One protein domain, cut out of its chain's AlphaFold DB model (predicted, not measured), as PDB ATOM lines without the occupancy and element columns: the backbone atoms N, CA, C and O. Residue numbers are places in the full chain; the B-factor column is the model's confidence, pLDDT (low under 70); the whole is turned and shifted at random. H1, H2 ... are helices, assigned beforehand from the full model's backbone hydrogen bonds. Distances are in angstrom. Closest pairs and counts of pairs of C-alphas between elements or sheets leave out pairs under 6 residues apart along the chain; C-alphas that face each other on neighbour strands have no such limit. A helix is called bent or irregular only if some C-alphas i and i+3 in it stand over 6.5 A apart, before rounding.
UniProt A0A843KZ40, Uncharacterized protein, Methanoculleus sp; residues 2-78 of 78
ATOM      1  N   GLU A   2     230.078 367.919 247.946       62.47
ATOM      2  CA  GLU A   2     229.300 366.724 247.559       62.47
ATOM      3  C   GLU A   2     228.968 366.626 246.072       62.47
ATOM      4  O   GLU A   2     229.222 365.589 245.479       62.47
ATOM      5  N   ARG A   3     228.472 367.696 245.445       66.88
ATOM      6  CA  ARG A   3     228.066 367.655 244.033       66.88
ATOM      7  C   ARG A   3     229.216 367.587 243.032       66.88
ATOM      8  O   ARG A   3     229.079 366.963 241.991       66.88
ATOM      9  N   LEU A   4     230.325 368.257 243.332       68.62
ATOM     10  CA  LEU A   4     231.450 368.398 242.404       68.62
ATOM     11  C   LEU A   4     232.395 367.188 242.446       68.62
ATOM     12  O   LEU A   4     233.121 366.914 241.496       68.62
ATOM     13  N   LEU A   5     232.414 366.499 243.585       70.06
ATOM     14  CA  LEU A   5     233.347 365.422 243.887       70.06
ATOM     15  C   LEU A   5     232.651 364.054 244.001       70.06
ATOM     16  O   LEU A   5     233.345 363.049 244.140       70.06
ATOM     17  N   SER A   6     231.316 363.987 243.896       77.75
ATOM     18  CA  SER A   6     230.534 362.737 243.948       77.75
ATOM     19  C   SER A   6     230.971 361.696 242.924       77.75
ATOM     20  O   SER A   6     230.856 360.501 243.172       77.75
ATOM     21  N   ASP A   7     231.489 362.147 241.783       82.38
ATOM     22  CA  ASP A   7     231.929 361.262 240.702       82.38
ATOM     23  C   ASP A   7     233.258 360.563 241.034       82.38
ATOM     24  O   ASP A   7     233.613 359.556 240.423       82.38
ATOM     25  N   TYR A   8     233.986 361.077 242.027       83.81
ATOM     26  CA  TYR A   8     235.323 360.619 242.404       83.81
ATOM     27  C   TYR A   8     235.372 360.006 243.810       83.81
ATOM     28  O   TYR A   8     236.221 359.156 244.098       83.81
ATOM     29  N   PHE A   9     234.458 360.404 244.695       88.38
ATOM     30  CA  PHE A   9     234.437 359.994 246.094       88.38
ATOM     31  C   PHE A   9     233.089 359.398 246.484       88.38
ATOM     32  O   PHE A   9     232.029 359.828 246.041       88.38
ATOM     33  N   THR A  10     233.137 358.390 247.346       90.25
ATOM     34  CA  THR A  10     231.944 357.800 247.948       90.25
ATOM     35  C   THR A  10     231.309 358.783 248.937       90.25
ATOM     36  O   THR A  10     232.027 359.585 249.541       90.25
ATOM     37  N   PRO A  11     229.994 358.680 249.207       88.19
ATOM     38  CA  PRO A  11     229.333 359.536 250.195       88.19
ATOM     39  C   PRO A  11     230.007 359.505 251.575       88.19
ATOM     40  O   PRO A  11     230.089 360.525 252.252       88.19
ATOM     41  N   ALA A  12     230.543 358.347 251.975       88.19
ATOM     42  CA  ALA A  12     231.272 358.193 253.231       88.19
ATOM     43  C   ALA A  12     232.594 358.977 253.241       88.19
ATOM     44  O   ALA A  12     232.901 359.645 254.225       88.19
ATOM     45  N   GLU A  13     233.359 358.943 252.146       88.50
ATOM     46  CA  GLU A  13     234.588 359.736 252.012       88.50
ATOM     47  C   GLU A  13     234.281 361.235 252.005       88.50
ATOM     48  O   GLU A  13     234.987 362.009 252.647       88.50
ATOM     49  N   THR A  14     233.209 361.658 251.335       88.12
ATOM     50  CA  THR A  14     232.812 363.068 251.327       88.12
ATOM     51  C   THR A  14     232.375 363.546 252.711       88.12
ATOM     52  O   THR A  14     232.837 364.591 253.169       88.12
ATOM     53  N   ALA A  15     231.556 362.760 253.413       87.75
ATOM     54  CA  ALA A  15     231.149 363.055 254.782       87.75
ATOM     55  C   ALA A  15     232.354 363.111 255.734       87.75
ATOM     56  O   ALA A  15     232.432 363.996 256.588       87.75
ATOM     57  N   LEU A  16     233.323 362.205 255.560       88.06
ATOM     58  CA  LEU A  16     234.559 362.195 256.335       88.06
ATOM     59  C   LEU A  16     235.368 363.482 256.124       88.06
ATOM     60  O   LEU A  16     235.832 364.071 257.098       88.06
ATOM     61  N   VAL A  17     235.507 363.948 254.879       87.88
ATOM     62  CA  VAL A  17     236.235 365.185 254.543       87.88
ATOM     63  C   VAL A  17     235.545 366.422 255.118       87.88
ATOM     64  O   VAL A  17     236.219 367.282 255.685       87.88
ATOM     65  N   GLU A  18     234.218 366.517 255.025       87.06
ATOM     66  CA  GLU A  18     233.467 367.631 255.622       87.06
ATOM     67  C   GLU A  18     233.599 367.642 257.150       87.06
ATOM     68  O   GLU A  18     233.884 368.680 257.756       87.06
ATOM     69  N   LYS A  19     233.493 366.468 257.786       87.50
ATOM     70  CA  LYS A  19     233.698 366.322 259.229       87.50
ATOM     71  C   LYS A  19     235.135 366.678 259.631       87.50
ATOM     72  O   LYS A  19     235.334 367.383 260.616       87.50
ATOM     73  N   ALA A  20     236.134 366.272 258.844       88.25
ATOM     74  CA  ALA A  20     237.540 366.624 259.054       88.25
ATOM     75  C   ALA A  20     237.774 368.135 258.929       88.25
ATOM     76  O   ALA A  20     238.511 368.726 259.719       88.25
ATOM     77  N   ARG A  21     237.117 368.782 257.960       85.88
ATOM     78  CA  ARG A  21     237.157 370.235 257.775       85.88
ATOM     79  C   ARG A  21     236.586 370.962 258.992       85.88
ATOM     80  O   ARG A  21     237.206 371.928 259.437       85.88
ATOM     81  N   GLY A  22     235.456 370.493 259.524       85.00
ATOM     82  CA  GLY A  22     234.858 370.995 260.764       85.00
ATOM     83  C   GLY A  22     235.791 370.827 261.961       85.00
ATOM     84  O   GLY A  22     236.172 371.815 262.578       85.00
ATOM     85  N   ALA A  23     236.286 369.609 262.197       84.19
ATOM     86  CA  ALA A  23     237.209 369.325 263.295       84.19
ATOM     87  C   ALA A  23     238.507 370.140 263.216       84.19
ATOM     88  O   ALA A  23     239.035 370.559 264.239       84.19
ATOM     89  N   ARG A  24     239.020 370.428 262.012       84.75
ATOM     90  CA  ARG A  24     240.167 371.331 261.833       84.75
ATOM     91  C   ARG A  24     239.854 372.747 262.319       84.75
ATOM     92  O   ARG A  24     240.723 373.373 262.917       84.75
ATOM     93  N   ILE A  25     238.655 373.259 262.032       82.12
ATOM     94  CA  ILE A  25     238.202 374.575 262.503       82.12
ATOM     95  C   ILE A  25     238.040 374.537 264.025       82.12
ATOM     96  O   ILE A  25     238.581 375.396 264.710       82.12
ATOM     97  N   ASP A  26     237.390 373.509 264.563       80.31
ATOM     98  CA  ASP A  26     237.162 373.377 266.004       80.31
ATOM     99  C   ASP A  26     238.470 373.201 266.782       80.31
ATOM    100  O   ASP A  26     238.640 373.781 267.852       80.31
ATOM    101  N   ALA A  27     239.452 372.492 266.221       76.69
ATOM    102  CA  ALA A  27     240.781 372.327 266.807       76.69
ATOM    103  C   ALA A  27     241.551 373.636 266.977       76.69
ATOM    104  O   ALA A  27     242.440 373.712 267.824       76.69
ATOM    105  N   TRP A  28     241.209 374.672 266.210       71.56
ATOM    106  CA  TRP A  28     241.810 375.992 266.372       71.56
ATOM    107  C   TRP A  28     241.259 376.755 267.577       71.56
ATOM    108  O   TRP A  28     241.931 377.660 268.068       71.56
ATOM    109  N   TYR A  29     240.071 376.394 268.067       71.44
ATOM    110  CA  TYR A  29     239.365 377.168 269.089       71.44
ATOM    111  C   TYR A  29     239.063 376.384 270.373       71.44
ATOM    112  O   TYR A  29     238.997 376.992 271.439       71.44
ATOM    113  N   TYR A  30     238.893 375.060 270.304       65.44
ATOM    114  CA  TYR A  30     238.201 374.297 271.350       65.44
ATOM    115  C   TYR A  30     238.840 372.956 271.736       65.44
ATOM    116  O   TYR A  30     238.336 372.295 272.644       65.44
ATOM    117  N   VAL A  31     239.939 372.526 271.109       61.59
ATOM    118  CA  VAL A  31     240.513 371.202 271.415       61.59
ATOM    119  C   VAL A  31     241.508 371.268 272.576       61.59
ATOM    120  O   VAL A  31     242.606 371.811 272.457       61.59
ATOM    121  N   SER A  32     241.134 370.636 273.693       62.06
ATOM    122  CA  SER A  32     242.084 370.206 274.723       62.06
ATOM    123  C   SER A  32     242.863 368.992 274.214       62.06
ATOM    124  O   SER A  32     242.271 367.986 273.833       62.06
ATOM    125  N   ARG A  33     244.199 369.068 274.225       62.88
ATOM    126  CA  ARG A  33     245.098 367.994 273.749       62.88
ATOM    127  C   ARG A  33     245.145 366.763 274.664       62.88
ATOM    128  O   ARG A  33     245.840 365.807 274.345       62.88
ATOM    129  N   GLU A  34     244.460 366.804 275.802       59.59
ATOM    130  CA  GLU A  34     244.544 365.780 276.849       59.59
ATOM    131  C   GLU A  34     243.499 364.664 276.707       59.59
ATOM    132  O   GLU A  34     243.626 363.625 277.352       59.59
ATOM    133  N   VAL A  35     242.480 364.845 275.857       55.81
ATOM    134  CA  VAL A  35     241.426 363.846 275.640       55.81
ATOM    135  C   VAL A  35     241.642 363.160 274.289       55.81
ATOM    136  O   VAL A  35     241.674 363.853 273.269       55.81
ATOM    137  N   PRO A  36     241.779 361.821 274.247       61.78
ATOM    138  CA  PRO A  36     241.810 361.081 272.993       61.78
ATOM    139  C   PRO A  36     240.511 361.313 272.224       61.78
ATOM    140  O   PRO A  36     239.428 361.029 272.736       61.78
ATOM    141  N   ASP A  37     240.623 361.833 271.007       74.62
ATOM    142  CA  ASP A  37     239.492 362.004 270.103       74.62
ATOM    143  C   ASP A  37     239.449 360.802 269.140       74.62
ATOM    144  O   ASP A  37     240.332 360.683 268.280       74.62
ATOM    145  N   PRO A  38     238.446 359.906 269.252       80.69
ATOM    146  CA  PRO A  38     238.281 358.764 268.351       80.69
ATOM    147  C   PRO A  38     238.229 359.172 266.876       80.69
ATOM    148  O   PRO A  38     238.616 358.401 265.998       80.69
ATOM    149  N   PHE A  39     237.785 360.399 266.591       83.38
ATOM    150  CA  PHE A  39     237.775 360.927 265.239       83.38
ATOM    151  C   PHE A  39     239.186 361.244 264.720       83.38
ATOM    152  O   PHE A  39     239.473 361.040 263.542       83.38
ATOM    153  N   CYS A  40     240.100 361.676 265.590       80.25
ATOM    154  CA  CYS A  40     241.507 361.867 265.236       80.25
ATOM    155  C   CYS A  40     242.176 360.538 264.864       80.25
ATOM    156  O   CYS A  40     242.913 360.477 263.880       80.25
ATOM    157  N   GLU A  41     241.900 359.464 265.608       84.75
ATOM    158  CA  GLU A  41     242.410 358.128 265.272       84.75
ATOM    159  C   GLU A  41     241.874 357.643 263.920       84.75
ATOM    160  O   GLU A  41     242.647 357.180 263.080       84.75
ATOM    161  N   GLU A  42     240.573 357.812 263.671       88.56
ATOM    162  CA  GLU A  42     239.951 357.508 262.378       88.56
ATOM    163  C   GLU A  42     240.649 358.262 261.229       88.56
ATOM    164  O   GLU A  42     241.009 357.662 260.210       88.56
ATOM    165  N   LEU A  43     240.923 359.559 261.415       87.81
ATOM    166  CA  LEU A  43     241.611 360.391 260.426       87.81
ATOM    167  C   LEU A  43     243.046 359.940 260.155       87.81
ATOM    168  O   LEU A  43     243.456 359.928 258.994       87.81
ATOM    169  N   ILE A  44     243.800 359.535 261.180       87.69
ATOM    170  CA  ILE A  44     245.177 359.040 261.016       87.69
ATOM    171  C   ILE A  44     245.214 357.835 260.066       87.69
ATOM    172  O   ILE A  44     246.119 357.727 259.235       87.69
ATOM    173  N   TRP A  45     244.213 356.956 260.130       90.00
ATOM    174  CA  TRP A  45     244.132 355.777 259.265       90.00
ATOM    175  C   TRP A  45     243.505 356.050 257.895       90.00
ATOM    176  O   TRP A  45     243.844 355.372 256.916       90.00
ATOM    177  N   ALA A  46     242.575 356.999 257.810       90.75
ATOM    178  CA  ALA A  46     241.855 357.299 256.579       90.75
ATOM    179  C   ALA A  46     242.612 358.276 255.664       90.75
ATOM    180  O   ALA A  46     242.613 358.092 254.445       90.75
ATOM    181  N   ALA A  47     243.306 359.270 256.226       89.12
ATOM    182  CA  ALA A  47     243.951 360.334 255.458       89.12
ATOM    183  C   ALA A  47     245.004 359.830 254.451       89.12
ATOM    184  O   ALA A  47     244.951 360.260 253.297       89.12
ATOM    185  N   PRO A  48     245.911 358.887 254.788       92.56
ATOM    186  CA  PRO A  48     246.878 358.381 253.814       92.56
ATOM    187  C   PRO A  48     246.205 357.707 252.613       92.56
ATOM    188  O   PRO A  48     246.601 357.926 251.471       92.56
ATOM    189  N   ARG A  49     245.145 356.922 252.858       91.50
ATOM    190  CA  ARG A  49     244.384 356.242 251.798       91.50
ATOM    191  C   ARG A  49     243.673 357.244 250.897       91.50
ATOM    192  O   ARG A  49     243.706 357.105 249.677       91.50
ATOM    193  N   PHE A  50     243.080 358.266 251.507       90.38
ATOM    194  CA  PHE A  50     242.425 359.351 250.791       90.38
ATOM    195  C   PHE A  50     243.407 360.105 249.881       90.38
ATOM    196  O   PHE A  50     243.112 360.324 248.711       90.38
ATOM    197  N   LEU A  51     244.613 360.425 250.368       91.12
ATOM    198  CA  LEU A  51     245.640 361.121 249.581       91.12
ATOM    199  C   LEU A  51     246.138 360.301 248.385       91.12
ATOM    200  O   LEU A  51     246.276 360.848 247.291       91.12
ATOM    201  N   VAL A  52     246.367 358.997 248.566       93.38
ATOM    202  CA  VAL A  52     246.744 358.100 247.458       93.38
ATOM    203  C   VAL A  52     245.650 358.068 246.391       93.38
ATOM    204  O   VAL A  52     245.946 358.142 245.200       93.38
ATOM    205  N   LYS A  53     244.379 358.017 246.808       91.62
ATOM    206  CA  LYS A  53     243.238 358.073 245.891       91.62
ATOM    207  C   LYS A  53     243.193 359.396 245.122       91.62
ATOM    208  O   LYS A  53     243.018 359.369 243.909       91.62
ATOM    209  N   CYS A  54     243.397 360.529 245.796       89.94
ATOM    210  CA  CYS A  54     243.486 361.836 245.139       89.94
ATOM    211  C   CYS A  54     244.590 361.872 244.078       89.94
ATOM    212  O   CYS A  54     244.340 362.352 242.978       89.94
ATOM    213  N   GLY A  55     245.776 361.328 244.382       89.56
ATOM    214  CA  GLY A  55     246.869 361.212 243.412       89.56
ATOM    215  C   GLY A  55     246.443 360.438 242.165       89.56
ATOM    216  O   GLY A  55     246.542 360.957 241.060       89.56
ATOM    217  N   GLY A  56     245.846 359.257 242.344       89.69
ATOM    218  CA  GLY A  56     245.365 358.447 241.220       89.69
ATOM    219  C   GLY A  56     244.246 359.104 240.400       89.69
ATOM    220  O   GLY A  56     244.191 358.922 239.187       89.69
ATOM    221  N   ILE A  57     243.367 359.886 241.036       87.75
ATOM    222  CA  ILE A  57     242.348 360.674 240.327       87.75
ATOM    223  C   ILE A  57     243.023 361.727 239.446       87.75
ATOM    224  O   ILE A  57     242.691 361.823 238.268       87.75
ATOM    225  N   VAL A  58     243.969 362.489 240.001       85.94
ATOM    226  CA  VAL A  58     244.682 363.550 239.276       85.94
ATOM    227  C   VAL A  58     245.506 362.973 238.125       85.94
ATOM    228  O   VAL A  58     245.425 363.494 237.017       85.94
ATOM    229  N   ASP A  59     246.214 361.864 238.340       86.31
ATOM    230  CA  ASP A  59     246.991 361.183 237.295       86.31
ATOM    231  C   ASP A  59     246.105 360.682 236.136       86.31
ATOM    232  O   ASP A  59     246.550 360.592 234.992       86.31
ATOM    233  N   GLY A  60     244.840 360.352 236.422       82.12
ATOM    234  CA  GLY A  60     243.850 359.926 235.430       82.12
ATOM    235  C   GLY A  60     243.097 361.068 234.739       82.12
ATOM    236  O   GLY A  60     242.318 360.813 233.815       82.12
ATOM    237  N   MET A  61     243.287 362.318 235.167       83.69
ATOM    238  CA  MET A  61     242.618 363.475 234.578       83.69
ATOM    239  C   MET A  61     243.355 363.971 233.336       83.69
ATOM    240  O   MET A  61     244.564 364.169 233.334       83.69
ATOM    241  N   ASN A  62     242.600 364.259 232.275       78.69
ATOM    242  CA  ASN A  62     243.132 364.993 231.133       78.69
ATOM    243  C   ASN A  62     243.163 366.494 231.479       78.69
ATOM    244  O   ASN A  62     242.101 367.088 231.704       78.69
ATOM    245  N   GLU A  63     244.367 367.075 231.531       66.25
ATOM    246  CA  GLU A  63     244.640 368.436 232.023       66.25
ATOM    247  C   GLU A  63     243.770 369.522 231.375       66.25
ATOM    248  O   GLU A  63     243.362 370.455 232.059       66.25
ATOM    249  N   GLU A  64     243.437 369.418 230.087       67.50
ATOM    250  CA  GLU A  64     242.684 370.485 229.410       67.50
ATOM    251  C   GLU A  64     241.167 370.357 229.571       67.50
ATOM    252  O   GLU A  64     240.490 371.315 229.941       67.50
ATOM    253  N   LYS A  65     240.595 369.181 229.291       73.56
ATOM    254  CA  LYS A  65     239.130 369.036 229.223       73.56
ATOM    255  C   LYS A  65     238.483 368.843 230.586       73.56
ATOM    256  O   LYS A  65     237.468 369.477 230.879       73.56
ATOM    257  N   THR A  66     239.032 367.956 231.410       76.94
ATOM    258  CA  THR A  66     238.389 367.583 232.675       76.94
ATOM    259  C   THR A  66     238.516 368.710 233.694       76.94
ATOM    260  O   THR A  66     237.544 369.039 234.374       76.94
ATOM    261  N   ILE A  67     239.681 369.361 233.745       79.38
ATOM    262  CA  ILE A  67     239.923 370.484 234.656       79.38
ATOM    263  C   ILE A  67     239.054 371.688 234.281       79.38
ATOM    264  O   ILE A  67     238.446 372.283 235.170       79.38
ATOM    265  N   GLU A  68     238.940 372.036 232.995       83.06
ATOM    266  CA  GLU A  68     238.119 373.187 232.598       83.06
ATOM    267  C   GLU A  68     236.630 372.938 232.871       83.06
ATOM    268  O   GLU A  68     235.952 373.813 233.407       83.06
ATOM    269  N   THR A  69     236.149 371.710 232.651       82.12
ATOM    270  CA  THR A  69     234.775 371.314 233.009       82.12
ATOM    271  C   THR A  69     234.515 371.475 234.513       82.12
ATOM    272  O   THR A  69     233.484 372.017 234.915       82.12
ATOM    273  N   LEU A  70     235.460 371.058 235.362       82.62
ATOM    274  CA  LEU A  70     235.343 371.221 236.815       82.62
ATOM    275  C   LEU A  70     235.374 372.692 237.243       82.62
ATOM    276  O   LEU A  70     234.611 373.090 238.122       82.62
ATOM    277  N   ARG A  71     236.209 373.522 236.608       83.06
ATOM    278  CA  ARG A  71     236.260 374.973 236.862       83.06
ATOM    279  C   ARG A  71     234.975 375.683 236.452       83.06
ATOM    280  O   ARG A  71     234.557 376.626 237.120       83.06
ATOM    281  N   GLU A  72     234.361 375.278 235.345       85.06
ATOM    282  CA  GLU A  72     233.054 375.795 234.935       85.06
ATOM    283  C   GLU A  72     231.946 375.390 235.907       85.06
ATOM    284  O   GLU A  72     231.087 376.213 236.216       85.06
ATOM    285  N   ALA A  73     231.967 374.150 236.401       82.62
ATOM    286  CA  ALA A  73     231.010 373.685 237.399       82.62
ATOM    287  C   ALA A  73     231.137 374.476 238.713       82.62
ATOM    288  O   ALA A  73     230.130 374.950 239.229       82.62
ATOM    289  N   LEU A  74     232.366 374.717 239.187       81.56
ATOM    290  CA  LEU A  74     232.648 375.553 240.363       81.56
ATOM    291  C   LEU A  74     232.126 376.988 240.204       81.56
ATOM    292  O   LEU A  74     231.451 377.490 241.093       81.56
ATOM    293  N   ARG A  75     232.372 377.626 239.052       83.31
ATOM    294  CA  ARG A  75     231.893 378.992 238.762       83.31
ATOM    295  C   ARG A  75     230.368 379.124 238.698       83.31
ATOM    296  O   ARG A  75     229.870 380.240 238.744       83.31
ATOM    297  N   LYS A  76     229.632 378.022 238.526       72.94
ATOM    298  CA  LYS A  76     228.158 378.006 238.515       72.94
ATOM    299  C   LYS A  76     227.549 377.739 239.897       72.94
ATOM    300  O   LYS A  76     226.335 377.860 240.032       72.94
ATOM    301  N   GLU A  77     228.354 377.319 240.876       62.53
ATOM    302  CA  GLU A  77     227.917 377.091 242.261       62.53
ATOM    303  C   GLU A  77     228.123 378.320 243.174       62.53
ATOM    304  O   GLU A  77     227.560 378.334 244.269       62.53
ATOM    305  N   GLU A  78     228.880 379.336 242.729       53.00
ATOM    306  CA  GLU A  78     228.994 380.674 243.358       53.00
ATOM    307  C   GLU A  78     227.866 381.624 242.924       53.00
ATOM    308  O   GLU A  78     227.379 382.380 243.797       53.00
TER     309      GLU A  78
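What this domain is: This is residues 2 to 78 of the 78 residues of an uncharacterized protein of Methanoculleus sp (UniProt A0A843KZ40). Four helices make a loose, open frame: little H1 bridges residues 11 to 14 of H2 and H4, long bent H3 runs along one side, and residues 32 to 38 stick out. The printed part has 77 residues with named helices H1 to H4 in chain order, all helix, loose with a radius of gyration of the C-alphas of 15.5 A, spanning 48 by 28 by 19 A.

Where its parts are: H1, residues 2 to 5, begins at C-alpha 2 (229.300, 366.724, 247.559). H2, residues 11 to 29, measures 27.7 A. H3, residues 38 to 59, by its hydrogen bonds one helix, is bent, with C-alphas 45 and 48 6.6 A apart; its arms are H3a, 38 to 45, and H3b, 48 to 59, 16.8 A. H4, residues 65 to 75, measures 15.6 A and ends at C-alpha 75 (231.893, 378.992, 238.762).

How they stand to each other: With 3 pairs of C-alphas within 8 A each, H1 only just touches H2, closest C-alphas Glu 2 and Thr 14, 6.3 A, and H4, Leu 4 and Ala 73, 7.3 A. H2 is close but not clearly touching H3a, closest C-alphas Ala 20 and Leu 43, 7.6 A, at a steep tilt of 63 degrees, opposite ways. H3b and H4 are apart. O i to N i+4 pairs are within hydrogen-bond range throughout H3a, H3b and H4, and 13 of 15 in H2; H1 is too short for one.

The domain as a whole: The printed part has no cut and no long link. The farthest C-alphas, Glu 34 and Lys 65, are 48.0 A apart. pLDDT is under 70 at residues 2 to 4, 30 to 36, 63 to 64 and 77 to 78.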